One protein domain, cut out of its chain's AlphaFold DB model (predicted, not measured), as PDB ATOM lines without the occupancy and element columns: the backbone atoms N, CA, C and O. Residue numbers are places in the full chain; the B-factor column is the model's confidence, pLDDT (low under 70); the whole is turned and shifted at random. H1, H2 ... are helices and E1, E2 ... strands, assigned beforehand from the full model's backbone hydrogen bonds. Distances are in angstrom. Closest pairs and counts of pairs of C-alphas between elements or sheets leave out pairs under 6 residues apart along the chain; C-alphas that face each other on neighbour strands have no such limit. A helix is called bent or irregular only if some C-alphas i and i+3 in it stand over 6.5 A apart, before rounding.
ATOM      1  N   ASN A  13      -8.825  28.086  18.287       94.74
ATOM      2  CA  ASN A  13     -10.075  28.482  17.635       94.74
ATOM      3  C   ASN A  13     -11.230  27.483  17.832       94.74
ATOM      4  O   ASN A  13     -12.358  27.810  17.472       94.74
ATOM      5  N   MET A  14     -10.963  26.283  18.349       94.96
ATOM      6  CA  MET A  14     -12.002  25.343  18.768       94.96
ATOM      7  C   MET A  14     -12.365  25.533  20.240       94.96
ATOM      8  O   MET A  14     -13.510  25.315  20.604       94.96
ATOM      9  N   LEU A  15     -11.417  25.955  21.076       96.72
ATOM     10  CA  LEU A  15     -11.577  26.002  22.528       96.72
ATOM     11  C   LEU A  15     -12.555  27.102  22.984       96.72
ATOM     12  O   LEU A  15     -12.698  28.122  22.307       96.72
ATOM     13  N   PRO A  16     -13.207  26.925  24.150       95.96
ATOM     14  CA  PRO A  16     -13.981  27.987  24.784       95.96
ATOM     15  C   PRO A  16     -13.147  29.251  25.017       95.96
ATOM     16  O   PRO A  16     -11.935  29.189  25.231       95.96
ATOM     17  N   GLU A  17     -13.802  30.411  24.998       96.01
ATOM     18  CA  GLU A  17     -13.127  31.693  25.195       96.01
ATOM     19  C   GLU A  17     -12.405  31.738  26.551       96.01
ATOM     20  O   GLU A  17     -13.002  31.507  27.599       96.01
ATOM     21  N   GLY A  18     -11.105  32.040  26.520       96.34
ATOM     22  CA  GLY A  18     -10.264  32.134  27.715       96.34
ATOM     23  C   GLY A  18      -9.767  30.797  28.272       96.34
ATOM     24  O   GLY A  18      -8.970  30.814  29.209       96.34
ATOM     25  N   PHE A  19     -10.180  29.656  27.710       97.88
ATOM     26  CA  PHE A  19      -9.661  28.360  28.133       97.88
ATOM     27  C   PHE A  19      -8.162  28.239  27.825       97.88
ATOM     28  O   PHE A  19      -7.699  28.558  26.726       97.88
ATOM     29  N   CYS A  20      -7.419  27.704  28.790       96.55
ATOM     30  CA  CYS A  20      -5.997  27.414  28.680       96.55
ATOM     31  C   CYS A  20      -5.732  26.002  29.205       96.55
ATOM     32  O   CYS A  20      -6.169  25.652  30.300       96.55
ATOM     33  N   TYR A  21      -4.971  25.211  28.449       98.09
ATOM     34  CA  TYR A  21      -4.519  23.903  28.913       98.09
ATOM     35  C   TYR A  21      -3.578  24.022  30.128       98.09
ATOM     36  O   TYR A  21      -2.789  24.971  30.186       98.09
ATOM     37  N   PRO A  22      -3.565  23.018  31.027       98.21
ATOM     38  CA  PRO A  22      -2.519  22.879  32.037       98.21
ATOM     39  C   PRO A  22      -1.125  22.833  31.402       98.21
ATOM     40  O   PRO A  22      -0.902  22.118  30.423       98.21
ATOM     41  N   GLU A  23      -0.147  23.527  31.993       97.47
ATOM     42  CA  GLU A  23       1.228  23.569  31.468       97.47
ATOM     43  C   GLU A  23       1.832  22.160  31.329       97.47
ATOM     44  O   GLU A  23       2.501  21.852  30.340       97.47
ATOM     45  N   LYS A  24       1.564  21.275  32.296       96.97
ATOM     46  CA  LYS A  24       2.044  19.890  32.264       96.97
ATOM     47  C   LYS A  24       1.447  19.097  31.102       96.97
ATOM     48  O   LYS A  24       2.178  18.336  30.473       96.97
ATOM     49  N   TYR A  25       0.166  19.301  30.791       98.01
ATOM     50  CA  TYR A  25      -0.495  18.658  29.654       98.01
ATOM     51  C   TYR A  25       0.131  19.106  28.327       98.01
ATOM     52  O   TYR A  25       0.470  18.269  27.495       98.01
ATOM     53  N   VAL A  26       0.411  20.407  28.176       98.01
ATOM     54  CA  VAL A  26       1.111  20.952  26.996       98.01
ATOM     55  C   VAL A  26       2.521  20.372  26.854       98.01
ATOM     56  O   VAL A  26       2.967  20.071  25.751       98.01
ATOM     57  N   ARG A  27       3.257  20.191  27.952       97.61
ATOM     58  CA  ARG A  27       4.584  19.556  27.891       97.61
ATOM     59  C   ARG A  27       4.482  18.090  27.460       97.61
ATOM     60  O   ARG A  27       5.219  17.681  26.571       97.61
ATOM     61  N   ILE A  28       3.547  17.336  28.044       96.33
ATOM     62  CA  ILE A  28       3.295  15.924  27.714       96.33
ATOM     63  C   ILE A  28       2.857  15.747  26.255       96.33
ATOM     64  O   ILE A  28       3.249  14.765  25.633       96.33
ATOM     65  N   SER A  29       2.118  16.699  25.676       97.37
ATOM     66  CA  SER A  29       1.704  16.613  24.269       97.37
ATOM     67  C   SER A  29       2.878  16.611  23.289       97.37
ATOM     68  O   SER A  29       2.771  16.040  22.210       97.37
ATOM     69  N   ASN A  30       4.002  17.220  23.672       97.04
ATOM     70  CA  ASN A  30       5.228  17.253  22.874       97.04
ATOM     71  C   ASN A  30       6.180  16.084  23.180       97.04
ATOM     72  O   ASN A  30       7.075  15.810  22.387       97.04
ATOM     73  N   ASP A  31       6.037  15.447  24.345       94.90
ATOM     74  CA  ASP A  31       6.869  14.325  24.776       94.90
ATOM     75  C   ASP A  31       6.170  13.538  25.897       94.90
ATOM     76  O   ASP A  31       6.226  13.898  27.080       94.90
ATOM     77  N   THR A  32       5.524  12.427  25.548       93.31
ATOM     78  CA  THR A  32       4.830  11.586  26.537       93.31
ATOM     79  C   THR A  32       5.784  10.821  27.451       93.31
ATOM     80  O   THR A  32       5.348  10.304  28.483       93.31
ATOM     81  N   SER A  33       7.093  10.798  27.163       89.66
ATOM     82  CA  SER A  33       8.091  10.219  28.073       89.66
ATOM     83  C   SER A  33       8.188  10.970  29.407       89.66
ATOM     84  O   SER A  33       8.693  10.428  30.393       89.66
ATOM     85  N   LEU A  34       7.627  12.184  29.471       92.49
ATOM     86  CA  LEU A  34       7.459  12.968  30.693       92.49
ATOM     87  C   LEU A  34       6.438  12.373  31.674       92.49
ATOM     88  O   LEU A  34       6.384  12.815  32.824       92.49
ATOM     89  N   ILE A  35       5.631  11.392  31.256       90.53
ATOM     90  CA  ILE A  35       4.745  10.646  32.151       90.53
ATOM     91  C   ILE A  35       5.594   9.648  32.946       90.53
ATOM     92  O   ILE A  35       6.188   8.736  32.357       90.53
ATOM     93  N   PRO A  36       5.650   9.774  34.286       81.82
ATOM     94  CA  PRO A  36       6.357   8.812  35.112       81.82
ATOM     95  C   PRO A  36       5.881   7.392  34.813       81.82
ATOM     96  O   PRO A  36       4.682   7.133  34.758       81.82
ATOM     97  N   TYR A  37       6.831   6.472  34.656       71.84
ATOM     98  CA  TYR A  37       6.564   5.042  34.485       71.84
ATOM     99  C   TYR A  37       5.838   4.637  33.193       71.84
ATOM    100  O   TYR A  37       5.497   3.461  33.068       71.84
ATOM    101  N   ILE A  38       5.687   5.529  32.197       72.27
ATOM    102  CA  ILE A  38       5.100   5.176  30.886       72.27
ATOM    103  C   ILE A  38       5.740   3.916  30.281       72.27
ATOM    104  O   ILE A  38       5.070   3.094  29.658       72.27
ATOM    105  N   GLN A  39       7.031   3.720  30.556       63.33
ATOM    106  CA  GLN A  39       7.715   2.441  30.453       63.33
ATOM    107  C   GLN A  39       8.427   2.141  31.783       63.33
ATOM    108  O   GLN A  39       9.005   3.053  32.379       63.33
ATOM    109  N   PRO A  40       8.428   0.886  32.268       63.76
ATOM    110  CA  PRO A  40       7.827  -0.314  31.676       63.76
ATOM    111  C   PRO A  40       6.344  -0.537  32.043       63.76
ATOM    112  O   PRO A  40       5.805  -1.585  31.707       63.76
ATOM    113  N   HIS A  41       5.693   0.387  32.758       63.15
ATOM    114  CA  HIS A  41       4.426   0.121  33.452       63.15
ATOM    115  C   HIS A  41       3.155   0.432  32.653       63.15
ATOM    116  O   HIS A  41       2.095   0.456  33.256       63.15
ATOM    117  N   ASN A  42       3.251   0.593  31.327       69.61
ATOM    118  CA  ASN A  42       2.138   0.821  30.398       69.61
ATOM    119  C   ASN A  42       1.107   1.837  30.910       69.61
ATOM    120  O   ASN A  42       0.141   1.495  31.577       69.61
ATOM    121  N   PHE A  43       1.261   3.098  30.528       86.24
ATOM    122  CA  PHE A  43       0.174   4.058  30.700       86.24
ATOM    123  C   PHE A  43      -1.030   3.631  29.836       86.24
ATOM    124  O   PHE A  43      -0.894   3.523  28.618       86.24
ATOM    125  N   HIS A  44      -2.172   3.326  30.465       88.13
ATOM    126  CA  HIS A  44      -3.345   2.750  29.786       88.13
ATOM    127  C   HIS A  44      -4.221   3.782  29.070       88.13
ATOM    128  O   HIS A  44      -4.983   3.425  28.175       88.13
ATOM    129  N   TRP A  45      -4.098   5.056  29.435       92.87
ATOM    130  CA  TRP A  45      -4.861   6.126  28.812       92.87
ATOM    131  C   TRP A  45      -4.230   6.555  27.488       92.87
ATOM    132  O   TRP A  45      -3.028   6.810  27.400       92.87
ATOM    133  N   TRP A  46      -5.059   6.661  26.460       93.18
ATOM    134  CA  TRP A  46      -4.696   7.184  25.152       93.18
ATOM    135  C   TRP A  46      -5.102   8.651  25.062       93.18
ATOM    136  O   TRP A  46      -6.254   8.968  25.340       93.18
ATOM    137  N   PHE A  47      -4.191   9.553  24.688       96.24
ATOM    138  CA  PHE A  47      -4.535  10.969  24.562       96.24
ATOM    139  C   PHE A  47      -5.214  11.258  23.229       96.24
ATOM    140  O   PHE A  47      -4.801  10.759  22.174       96.24
ATOM    141  N   GLU A  48      -6.213  12.134  23.275       97.14
ATOM    142  CA  GLU A  48      -6.855  12.657  22.081       97.14
ATOM    143  C   GLU A  48      -5.834  13.392  21.214       97.14
ATOM    144  O   GLU A  48      -5.092  14.263  21.673       97.14
ATOM    145  N   ASN A  49      -5.793  13.020  19.936       97.37
ATOM    146  CA  ASN A  49      -4.846  13.563  18.974       97.37
ATOM    147  C   ASN A  49      -5.604  14.322  17.890       97.37
ATOM    148  O   ASN A  49      -6.173  13.717  16.974       97.37
ATOM    149  N   TYR A  50      -5.614  15.648  17.994       97.36
ATOM    150  CA  TYR A  50      -6.253  16.510  17.009       97.36
ATOM    151  C   TYR A  50      -5.721  16.246  15.587       97.36
ATOM    152  O   TYR A  50      -4.533  15.988  15.369       97.36
ATOM    153  N   GLY A  51      -6.620  16.318  14.604       95.64
ATOM    154  CA  GLY A  51      -6.362  15.935  13.213       95.64
ATOM    155  C   GLY A  51      -6.649  14.460  12.912       95.64
ATOM    156  O   GLY A  51      -6.426  14.011  11.788       95.64
ATOM    157  N   THR A  52      -7.145  13.706  13.896       96.36
ATOM    158  CA  THR A  52      -7.757  12.391  13.687       96.36
ATOM    159  C   THR A  52      -9.281  12.506  13.689       96.36
ATOM    160  O   THR A  52      -9.841  13.343  14.396       96.36
ATOM    161  N   GLU A  53      -9.960  11.637  12.935       95.18
ATOM    162  CA  GLU A  53     -11.430  11.582  12.906       95.18
ATOM    163  C   GLU A  53     -12.017  11.334  14.306       95.18
ATOM    164  O   GLU A  53     -13.012  11.953  14.671       95.18
ATOM    165  N   GLY A  54     -11.366  10.488  15.116       93.11
ATOM    166  CA  GLY A  54     -11.785  10.204  16.491       93.11
ATOM    167  C   GLY A  54     -11.836  11.460  17.363       93.11
ATOM    168  O   GLY A  54     -12.882  11.750  17.939       93.11
ATOM    169  N   ALA A  55     -10.759  12.250  17.367       95.34
ATOM    170  CA  ALA A  55     -10.700  13.499  18.124       95.34
ATOM    171  C   ALA A  55     -11.747  14.518  17.637       95.34
ATOM    172  O   ALA A  55     -12.406  15.188  18.431       95.34
ATOM    173  N   GLU A  56     -11.954  14.632  16.323       94.89
ATOM    174  CA  GLU A  56     -12.974  15.533  15.774       94.89
ATOM    175  C   GLU A  56     -14.391  15.123  16.195       94.89
ATOM    176  O   GLU A  56     -15.181  15.970  16.619       94.89
ATOM    177  N   VAL A  57     -14.707  13.827  16.138       94.61
ATOM    178  CA  VAL A  57     -16.001  13.278  16.567       94.61
ATOM    179  C   VAL A  57     -16.203  13.467  18.070       94.61
ATOM    180  O   VAL A  57     -17.241  14.005  18.466       94.61
ATOM    181  N   ALA A  58     -15.219  13.104  18.898       94.63
ATOM    182  CA  ALA A  58     -15.266  13.298  20.348       94.63
ATOM    183  C   ALA A  58     -15.543  14.768  20.683       94.63
ATOM    184  O   ALA A  58     -16.459  15.089  21.440       94.63
ATOM    185  N   TYR A  59     -14.837  15.692  20.028       96.49
ATOM    186  CA  TYR A  59     -15.047  17.119  20.229       96.49
ATOM    187  C   TYR A  59     -16.446  17.592  19.803       96.49
ATOM    188  O   TYR A  59     -17.069  18.398  20.497       96.49
ATOM    189  N   ILE A  60     -16.975  17.121  18.672       94.90
ATOM    190  CA  ILE A  60     -18.310  17.514  18.188       94.90
ATOM    191  C   ILE A  60     -19.409  17.051  19.153       94.90
ATOM    192  O   ILE A  60     -20.350  17.804  19.410       94.90
ATOM    193  N   PHE A  61     -19.287  15.843  19.707       93.83
ATOM    194  CA  PHE A  61     -20.320  15.234  20.546       93.83
ATOM    195  C   PHE A  61     -20.109  15.403  22.052       93.83
ATOM    196  O   PHE A  61     -21.018  15.086  22.805       93.83
ATOM    197  N   ARG A  62     -18.987  15.964  22.512       93.91
ATOM    198  CA  ARG A  62     -18.635  16.081  23.942       93.91
ATOM    199  C   ARG A  62     -19.769  16.559  24.863       93.91
ATOM    200  O   ARG A  62     -19.983  15.993  25.925       93.91
ATOM    201  N   ASN A  63     -20.555  17.553  24.444       90.11
ATOM    202  CA  ASN A  63     -21.629  18.118  25.271       90.11
ATOM    203  C   ASN A  63     -22.972  17.370  25.137       90.11
ATOM    204  O   ASN A  63     -23.958  17.784  25.737       90.11
ATOM    205  N   SER A  64     -23.063  16.292  24.350       91.50
ATOM    206  CA  SER A  64     -24.261  15.436  24.332       91.50
ATOM    207  C   SER A  64     -24.302  14.464  25.516       91.50
ATOM    208  O   SER A  64     -25.375  13.955  25.835       91.50
ATOM    209  N   ILE A  65     -23.155  14.234  26.167       89.00
ATOM    210  CA  ILE A  65     -22.967  13.252  27.242       89.00
ATOM    211  C   ILE A  65     -23.512  13.799  28.564       89.00
ATOM    212  O   ILE A  65     -24.397  13.203  29.170       89.00
ATOM    213  N   LEU A  66     -23.029  14.977  28.971       89.66
ATOM    214  CA  LEU A  66     -23.532  15.744  30.113       89.66
ATOM    215  C   LEU A  66     -23.838  17.180  29.644       89.66
ATOM    216  O   LEU A  66     -22.942  18.024  29.667       89.66
ATOM    217  N   PRO A  67     -25.081  17.475  29.209       88.59
ATOM    218  CA  PRO A  67     -25.429  18.739  28.546       88.59
ATOM    219  C   PRO A  67     -25.196  20.020  29.353       88.59
ATOM    220  O   PRO A  67     -25.075  21.095  28.768       88.59
ATOM    221  N   ASP A  68     -25.121  19.912  30.679       90.55
ATOM    222  CA  ASP A  68     -24.881  21.047  31.576       90.55
ATOM    223  C   ASP A  68     -23.386  21.378  31.746       90.55
ATOM    224  O   ASP A  68     -23.034  22.359  32.407       90.55
ATOM    225  N   LEU A  69     -22.494  20.577  31.155       92.53
ATOM    226  CA  LEU A  69     -21.050  20.771  31.197       92.53
ATOM    227  C   LEU A  69     -20.520  21.193  29.825       92.53
ATOM    228  O   LEU A  69     -20.989  20.750  28.781       92.53
ATOM    229  N   ASN A  70     -19.504  22.052  29.837       95.43
ATOM    230  CA  ASN A  70     -18.735  22.397  28.647       95.43
ATOM    231  C   ASN A  70     -17.475  21.536  28.645       95.43
ATOM    232  O   ASN A  70     -16.456  21.929  29.195       95.43
ATOM    233  N   LEU A  71     -17.570  20.326  28.114       97.35
ATOM    234  CA  LEU A  71     -16.489  19.350  28.182       97.35
ATOM    235  C   LEU A  71     -15.444  19.631  27.100       97.35
ATOM    236  O   LEU A  71     -15.769  20.201  26.062       97.35
ATOM    237  N   ILE A  72     -14.187  19.250  27.312       98.01
ATOM    238  CA  ILE A  72     -13.145  19.212  26.273       98.01
ATOM    239  C   ILE A  72     -12.448  17.854  26.392       98.01
ATOM    240  O   ILE A  72     -11.706  17.674  27.357       98.01
ATOM    241  N   PRO A  73     -12.686  16.897  25.477       97.84
ATOM    242  CA  PRO A  73     -12.109  15.557  25.582       97.84
ATOM    243  C   PRO A  73     -10.592  15.635  25.472       97.84
ATOM    244  O   PRO A  73     -10.069  16.488  24.755       97.84
ATOM    245  N   PHE A  74      -9.866  14.787  26.192       98.21
ATOM    246  CA  PHE A  74      -8.405  14.798  26.117       98.21
ATOM    247  C   PHE A  74      -7.748  13.428  26.283       98.21
ATOM    248  O   PHE A  74      -6.599  13.276  25.868       98.21
ATOM    249  N   ALA A  75      -8.430  12.439  26.863       96.90
ATOM    250  CA  ALA A  75      -7.920  11.075  26.930       96.90
ATOM    251  C   ALA A  75      -9.042  10.041  27.064       96.90
ATOM    252  O   ALA A  75     -10.117  10.353  27.567       96.90
ATOM    253  N   SER A  76      -8.767   8.795  26.689       95.30
ATOM    254  CA  SER A  76      -9.682   7.661  26.843       95.30
ATOM    255  C   SER A  76      -8.964   6.392  27.313       95.30
ATOM    256  O   SER A  76      -7.767   6.212  27.079       95.30
ATOM    257  N   ASN A  77      -9.687   5.510  28.003       92.95
ATOM    258  CA  ASN A  77      -9.236   4.181  28.414       92.95
ATOM    259  C   ASN A  77     -10.432   3.211  28.453       92.95
ATOM    260  O   ASN A  77     -11.198   3.184  29.417       92.95
ATOM    261  N   GLY A  78     -10.602   2.409  27.398       91.89
ATOM    262  CA  GLY A  78     -11.773   1.540  27.257       91.89
ATOM    263  C   GLY A  78     -13.062   2.360  27.173       91.89
ATOM    264  O   GLY A  78     -13.158   3.254  26.338       91.89
ATOM    265  N   GLU A  79     -14.020   2.076  28.056       93.92
ATOM    266  CA  GLU A  79     -15.298   2.803  28.146       93.92
ATOM    267  C   GLU A  79     -15.189   4.130  28.916       93.92
ATOM    268  O   GLU A  79     -16.177   4.846  29.066       93.92
ATOM    269  N   TRP A  80     -14.011   4.460  29.451       95.13
ATOM    270  CA  TRP A  80     -13.786   5.701  30.181       95.13
ATOM    271  C   TRP A  80     -13.238   6.793  29.268       95.13
ATOM    272  O   TRP A  80     -12.264   6.578  28.544       95.13
ATOM    273  N   GLU A  81     -13.801   7.992  29.371       96.05
ATOM    274  CA  GLU A  81     -13.312   9.188  28.691       96.05
ATOM    275  C   GLU A  81     -13.066  10.315  29.701       96.05
ATOM    276  O   GLU A  81     -13.834  10.515  30.643       96.05
ATOM    277  N   ALA A  82     -11.957  11.030  29.528       97.57
ATOM    278  CA  ALA A  82     -11.526  12.131  30.372       97.57
ATOM    279  C   ALA A  82     -11.647  13.461  29.622       97.57
ATOM    280  O   ALA A  82     -11.200  13.609  28.480       97.57
ATOM    281  N   TYR A  83     -12.202  14.451  30.314       98.22
ATOM    282  CA  TYR A  83     -12.480  15.783  29.798       98.22
ATOM    283  C   TYR A  83     -11.916  16.855  30.726       98.22
ATOM    284  O   TYR A  83     -11.930  16.699  31.945       98.22
ATOM    285  N   PHE A  84     -11.494  17.984  30.164       98.39
ATOM    286  CA  PHE A  84     -11.339  19.220  30.926       98.39
ATOM    287  C   PHE A  84     -12.686  19.930  31.082       98.39
ATOM    288  O   PHE A  84     -13.521  19.903  30.171       98.39
ATOM    289  N   ASP A  85     -12.867  20.621  32.207       97.48
ATOM    290  CA  ASP A  85     -13.917  21.625  32.376       97.48
ATOM    291  C   ASP A  85     -13.585  22.853  31.518       97.48
ATOM    292  O   ASP A  85     -12.760  23.694  31.874       97.48
ATOM    293  N   GLY A  86     -14.225  22.957  30.359       97.50
ATOM    294  CA  GLY A  86     -14.037  24.039  29.401       97.50
ATOM    295  C   GLY A  86     -14.556  25.398  29.868       97.50
ATOM    296  O   GLY A  86     -14.297  26.394  29.200       97.50
ATOM    297  N   ASN A  87     -15.273  25.470  30.995       95.90
ATOM    298  CA  ASN A  87     -15.632  26.745  31.620       95.90
ATOM    299  C   ASN A  87     -14.546  27.256  32.580       95.90
ATOM    300  O   ASN A  87     -14.627  28.396  33.042       95.90
ATOM    301  N   ASP A  88     -13.542  26.436  32.896       96.13
ATOM    302  CA  ASP A  88     -12.443  26.820  33.768       96.13
ATOM    303  C   ASP A  88     -11.326  27.514  32.968       96.13
ATOM    304  O   ASP A  88     -10.607  26.917  32.167       96.13
ATOM    305  N   VAL A  89     -11.190  28.819  33.205       94.76
ATOM    306  CA  VAL A  89     -10.243  29.712  32.515       94.76
ATOM    307  C   VAL A  89      -8.988  30.001  33.351       94.76
ATOM    308  O   VAL A  89      -8.239  30.934  33.066       94.76
ATOM    309  N   THR A  90      -8.749  29.237  34.422       95.15
ATOM    310  CA  THR A  90      -7.624  29.471  35.347       95.15
ATOM    311  C   THR A  90      -6.270  29.022  34.793       95.15
ATOM    312  O   THR A  90      -5.233  29.410  35.331       95.15
ATOM    313  N   GLY A  91      -6.268  28.198  33.739       95.67
ATOM    314  CA  GLY A  91      -5.087  27.469  33.266       95.67
ATOM    315  C   GLY A  91      -4.805  26.180  34.044       95.67
ATOM    316  O   GLY A  91      -3.802  25.522  33.784       95.67
ATOM    317  N   ASN A  92      -5.679  25.813  34.985       96.73
ATOM    318  CA  ASN A  92      -5.647  24.545  35.703       96.73
ATOM    319  C   ASN A  92      -7.070  23.960  35.828       96.73
ATOM    320  O   ASN A  92      -7.587  23.856  36.941       96.73
ATOM    321  N   PRO A  93      -7.721  23.635  34.695       97.94
ATOM    322  CA  PRO A  93      -9.094  23.155  34.684       97.94
ATOM    323  C   PRO A  93      -9.274  21.876  35.497       97.94
ATOM    324  O   PRO A  93      -8.418  20.983  35.494       97.94
ATOM    325  N   ARG A  94     -10.446  21.755  36.126       97.59
ATOM    326  CA  ARG A  94     -10.924  20.476  36.662       97.59
ATOM    327  C   ARG A  94     -10.983  19.417  35.564       97.59
ATOM    328  O   ARG A  94     -11.214  19.732  34.394       97.59
ATOM    329  N   VAL A  95     -10.835  18.161  35.964       98.16
ATOM    330  CA  VAL A  95     -11.008  17.003  35.083       98.16
ATOM    331  C   VAL A  95     -12.286  16.264  35.459       98.16
ATOM    332  O   VAL A  95     -12.578  16.082  36.640       98.16
ATOM    333  N   ILE A  96     -13.038  15.842  34.447       97.26
ATOM    334  CA  ILE A  96     -14.213  14.987  34.572       97.26
ATOM    335  C   ILE A  96     -13.895  13.685  33.845       97.26
ATOM    336  O   ILE A  96     -13.539  13.721  32.671       97.26
ATOM    337  N   VAL A  97     -14.008  12.551  34.526       96.83
ATOM    338  CA  VAL A  97     -13.867  11.220  33.925       96.83
ATOM    339  C   VAL A  97     -15.233  10.560  33.917       96.83
ATOM    340  O   VAL A  97     -15.867  10.472  34.962       96.83
ATOM    341  N   ILE A  98     -15.705  10.128  32.753       96.04
ATOM    342  CA  ILE A  98     -17.053   9.589  32.553       96.04
ATOM    343  C   ILE A  98     -16.933   8.181  31.988       96.04
ATOM    344  O   ILE A  98     -16.195   7.961  31.030       96.04
ATOM    345  N   ASN A  99     -17.679   7.237  32.554       95.40
ATOM    346  CA  ASN A  99     -17.901   5.945  31.926       95.40
ATOM    347  C   ASN A  99     -19.014   6.090  30.876       95.40
ATOM    348  O   ASN A  99     -20.164   6.356  31.223       95.40
ATOM    349  N   LEU A 100     -18.691   5.936  29.595       93.41
ATOM    350  CA  LEU A 100     -19.643   6.133  28.497       93.41
ATOM    351  C   LEU A 100     -20.738   5.056  28.451       93.41
ATOM    352  O   LEU A 100     -21.852   5.346  28.012       93.41
ATOM    353  N   ASP A 101     -20.466   3.858  28.971       93.78
ATOM    354  CA  ASP A 101     -21.448   2.775  29.125       93.78
ATOM    355  C   ASP A 101     -22.416   3.020  30.299       93.78
ATOM    356  O   ASP A 101     -23.524   2.475  30.336       93.78
ATOM    357  N   ASN A 102     -22.020   3.845  31.271       93.77
ATOM    358  CA  ASN A 102     -22.849   4.235  32.404       93.77
ATOM    359  C   ASN A 102     -22.501   5.648  32.884       93.77
ATOM    360  O   ASN A 102     -21.742   5.818  33.837       93.77
ATOM    361  N   ILE A 103     -23.115   6.658  32.266       92.60
ATOM    362  CA  ILE A 103     -22.815   8.077  32.522       92.60
ATOM    363  C   ILE A 103     -23.094   8.537  33.968       92.60
ATOM    364  O   ILE A 103     -22.588   9.577  34.397       92.60
ATOM    365  N   GLU A 104     -23.885   7.784  34.745       91.90
ATOM    366  CA  GLU A 104     -24.053   8.036  36.185       91.90
ATOM    367  C   GLU A 104     -22.756   7.778  36.964       91.90
ATOM    368  O   GLU A 104     -22.552   8.348  38.034       91.90
ATOM    369  N   ASN A 105     -21.868   6.948  36.414       92.40
ATOM    370  CA  ASN A 105     -20.539   6.690  36.934       92.40
ATOM    371  C   ASN A 105     -19.539   7.680  36.324       92.40
ATOM    372  O   ASN A 105     -18.957   7.447  35.261       92.40
ATOM    373  N   HIS A 106     -19.368   8.805  37.007       93.54
ATOM    374  CA  HIS A 106     -18.375   9.809  36.666       93.54
ATOM    375  C   HIS A 106     -17.661  10.323  37.917       93.54
ATOM    376  O   HIS A 106     -18.221  10.363  39.015       93.54
ATOM    377  N   GLU A 107     -16.418  10.748  37.736       94.87
ATOM    378  CA  GLU A 107     -15.541  11.250  38.789       94.87
ATOM    379  C   GLU A 107     -15.024  12.646  38.436       94.87
ATOM    380  O   GLU A 107     -14.815  12.979  37.267       94.87
ATOM    381  N   PHE A 108     -14.809  13.467  39.465       95.82
ATOM    382  CA  PHE A 108     -14.264  14.814  39.332       95.82
ATOM    383  C   PHE A 108     -12.909  14.903  40.027       95.82
ATOM    384  O   PHE A 108     -12.773  14.493  41.179       95.82
ATOM    385  N   PHE A 109     -11.951  15.539  39.362       97.30
ATOM    386  CA  PHE A 109     -10.630  15.860  39.899       97.30
ATOM    387  C   PHE A 109     -10.414  17.370  39.831       97.30
ATOM    388  O   PHE A 109     -10.897  18.048  38.920       97.30
ATOM    389  N   ASN A 110      -9.674  17.918  40.790       96.98
ATOM    390  CA  ASN A 110      -9.425  19.354  40.887       96.98
ATOM    391  C   ASN A 110      -8.414  19.851  39.848       96.98
ATOM    392  O   ASN A 110      -8.346  21.054  39.614       96.98
ATOM    393  N   SER A 111      -7.620  18.956  39.254       97.56
ATOM    394  CA  SER A 111      -6.644  19.294  38.217       97.56
ATOM    395  C   SER A 111      -6.261  18.102  37.341       97.56
ATOM    396  O   SER A 111      -6.516  16.940  37.671       97.56
ATOM    397  N   PHE A 112      -5.565  18.401  36.243       97.79
ATOM    398  CA  PHE A 112      -4.912  17.402  35.402       97.79
ATOM    399  C   PHE A 112      -3.862  16.587  36.159       97.79
ATOM    400  O   PHE A 112      -3.752  15.382  35.962       97.79
ATOM    401  N   GLU A 113      -3.079  17.227  37.025       96.03
ATOM    402  CA  GLU A 113      -2.056  16.567  37.829       96.03
ATOM    403  C   GLU A 113      -2.661  15.537  38.782       96.03
ATOM    404  O   GLU A 113      -2.123  14.435  38.871       96.03
ATOM    405  N   GLU A 114      -3.773  15.872  39.444       96.38
ATOM    406  CA  GLU A 114      -4.479  14.956  40.346       96.38
ATOM    407  C   GLU A 114      -5.000  13.733  39.584       96.38
ATOM    408  O   GLU A 114      -4.737  12.597  39.982       96.38
ATOM    409  N   TRP A 115      -5.666  13.957  38.446       96.77
ATOM    410  CA  TRP A 115      -6.107  12.871  37.570       96.77
ATOM    411  C   TRP A 115      -4.926  12.011  37.093       96.77
ATOM    412  O   TRP A 115      -4.970  10.785  37.192       96.77
ATOM    413  N   LEU A 116      -3.838  12.633  36.627       95.45
ATOM    414  CA  LEU A 116      -2.684  11.926  36.070       95.45
ATOM    415  C   LEU A 116      -1.998  11.041  37.121       95.45
ATOM    416  O   LEU A 116      -1.556   9.937  36.803       95.45
ATOM    417  N   GLU A 117      -1.916  11.488  38.376       92.84
ATOM    418  CA  GLU A 117      -1.373  10.685  39.479       92.84
ATOM    419  C   GLU A 117      -2.169   9.400  39.744       92.84
ATOM    420  O   GLU A 117      -1.579   8.399  40.166       92.84
ATOM    421  N   LEU A 118      -3.483   9.420  39.518       92.57
ATOM    422  CA  LEU A 118      -4.367   8.257  39.642       92.57
ATOM    423  C   LEU A 118      -4.360   7.398  38.373       92.57
ATOM    424  O   LEU A 118      -4.316   6.170  38.467       92.57
ATOM    425  N   ALA A 119      -4.277   8.029  37.201       92.71
ATOM    426  CA  ALA A 119      -4.148   7.357  35.911       92.71
ATOM    427  C   ALA A 119      -2.880   6.512  35.806       92.71
ATOM    428  O   ALA A 119      -2.919   5.396  35.299       92.71
ATOM    429  N   ILE A 120      -1.764   6.997  36.352       89.79
ATOM    430  CA  ILE A 120      -0.501   6.244  36.409       89.79
ATOM    431  C   ILE A 120      -0.608   5.005  37.316       89.79
ATOM    432  O   ILE A 120       0.146   4.050  37.142       89.79
ATOM    433  N   LYS A 121      -1.522   5.006  38.291       86.20
ATOM    434  CA  LYS A 121      -1.711   3.900  39.243       86.20
ATOM    435  C   LYS A 121      -2.745   2.869  38.779       86.20
ATOM    436  O   LYS A 121      -2.971   1.922  39.525       86.20
TER     437      LYS A 121
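AT A GLANCE: This is residues 13 to 121 of the 124 residues of an uncharacterized protein of Neisseria gonorrhoeae (strain ATCC 700825 / FA 1090) (UniProt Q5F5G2). A small, strongly twisted sheet of four antiparallel strands, E1 to E4, makes the middle, with the irregular helix H3 over one face at its E1 edge and the helix H4 over the other face along E3. The part before H3 runs round the side of this core: H1 comes near H4, and the short H2 lies far out, where Pro 40 is one end of the longest distance in the domain and Asp 68, on the link between H3 and E1, is the other. The printed part has 109 residues, with four named helices and four named strands in the order H1 H2 H3 E1 E2 E3 E4 H4, and its class is mixed, helices and strands. The sheet's order is E1 - E2 - E3 - E4, and the whole is compact, with a radius of gyration of the C-alphas of 13.3 A and a rounded outline of 38 by 31 by 29 A.

IN THESE COORDINATES: Start at C-alpha 13, at (-10.075, 28.482, 17.635), and go on to C-alpha 23 at (1.228, 23.569, 31.468), where H1 begins; it holds residues 23 to 30 and measures 11.4 A from first to last C-alpha. H2 is four residues, 38 to 41, and 5.7 A long. Look next at residues 53 to 65 for H3, 18.5 A long; it is irregular, with C-alphas 60 and 63 standing 7.8 A apart. Then come the strands: E1, residues 71 to 77, 16.8 A; E2, residues 80 to 85, 16.1 A; E3, residues 95 to 99, 13.4 A; and E4, residues 106 to 109, 10.3 A. H4, residues 112 to 119, is 10.1 A long and ends at C-alpha 119, at (-4.148, 7.357, 35.911).

HOW THE PARTS SIT: Begin with the sheet, a meander, in which each strand is the antiparallel neighbour of the one before. In the hairpin of E1 and E2, at 152 degrees, look for N 74 and O 82, 2.9 A apart and within hydrogen-bond range. In the hairpin of E2 and E3, at 151 degrees, N 83 and O 96 are 2.8 A apart, and in that of E3 and E4, at 163 degrees, N 97 and O 107 are 2.9 A apart, both within range. The edge strands are E1 and E4. Beside E1, its residues 75 to 76 pair antiparallel with residues 46 to 47, a stretch too short to be named. The sheet and its two helices make three layers, with H3 and H4 on opposite faces. H3 is on the sheet over E1 at a height of 8.6 A; its closest C-alpha pair with E1 is Arg 62 and Leu 71, 5.8 A. On the local plane it stands at 63 degrees to E1, only just across the strands. H4 is over E3 at a height of 9.3 A, at 11 degrees on the local plane, along the strands; the C-alphas of Val 95 and Phe 112 are their closest, 6.1 A apart. H1 is not on the sheet; it is close to but not clearly touching H4, with the C-alphas of Tyr 25 and Phe 112 closest at 7.4 A, at a steep tilt of 62 degrees, the same way. H2 is not on the sheet and is apart from H1, H3 and H4. Every O i to N i+4 pair is within hydrogen-bond range in H4, 3 of 4 in H1 and 6 of 9 in H3, while H2 is too short for such a pair.

THE WHOLE: The C-alphas of Pro 40 and Asp 68 are the two farthest apart, at 39.1 A. The printed part runs from residue 13 to 121 with no cut. The link from H2 to H3, 11 residues, is long. The mean pLDDT of the printed part is 93.3; look at residues 39 to 42 for the values under 70.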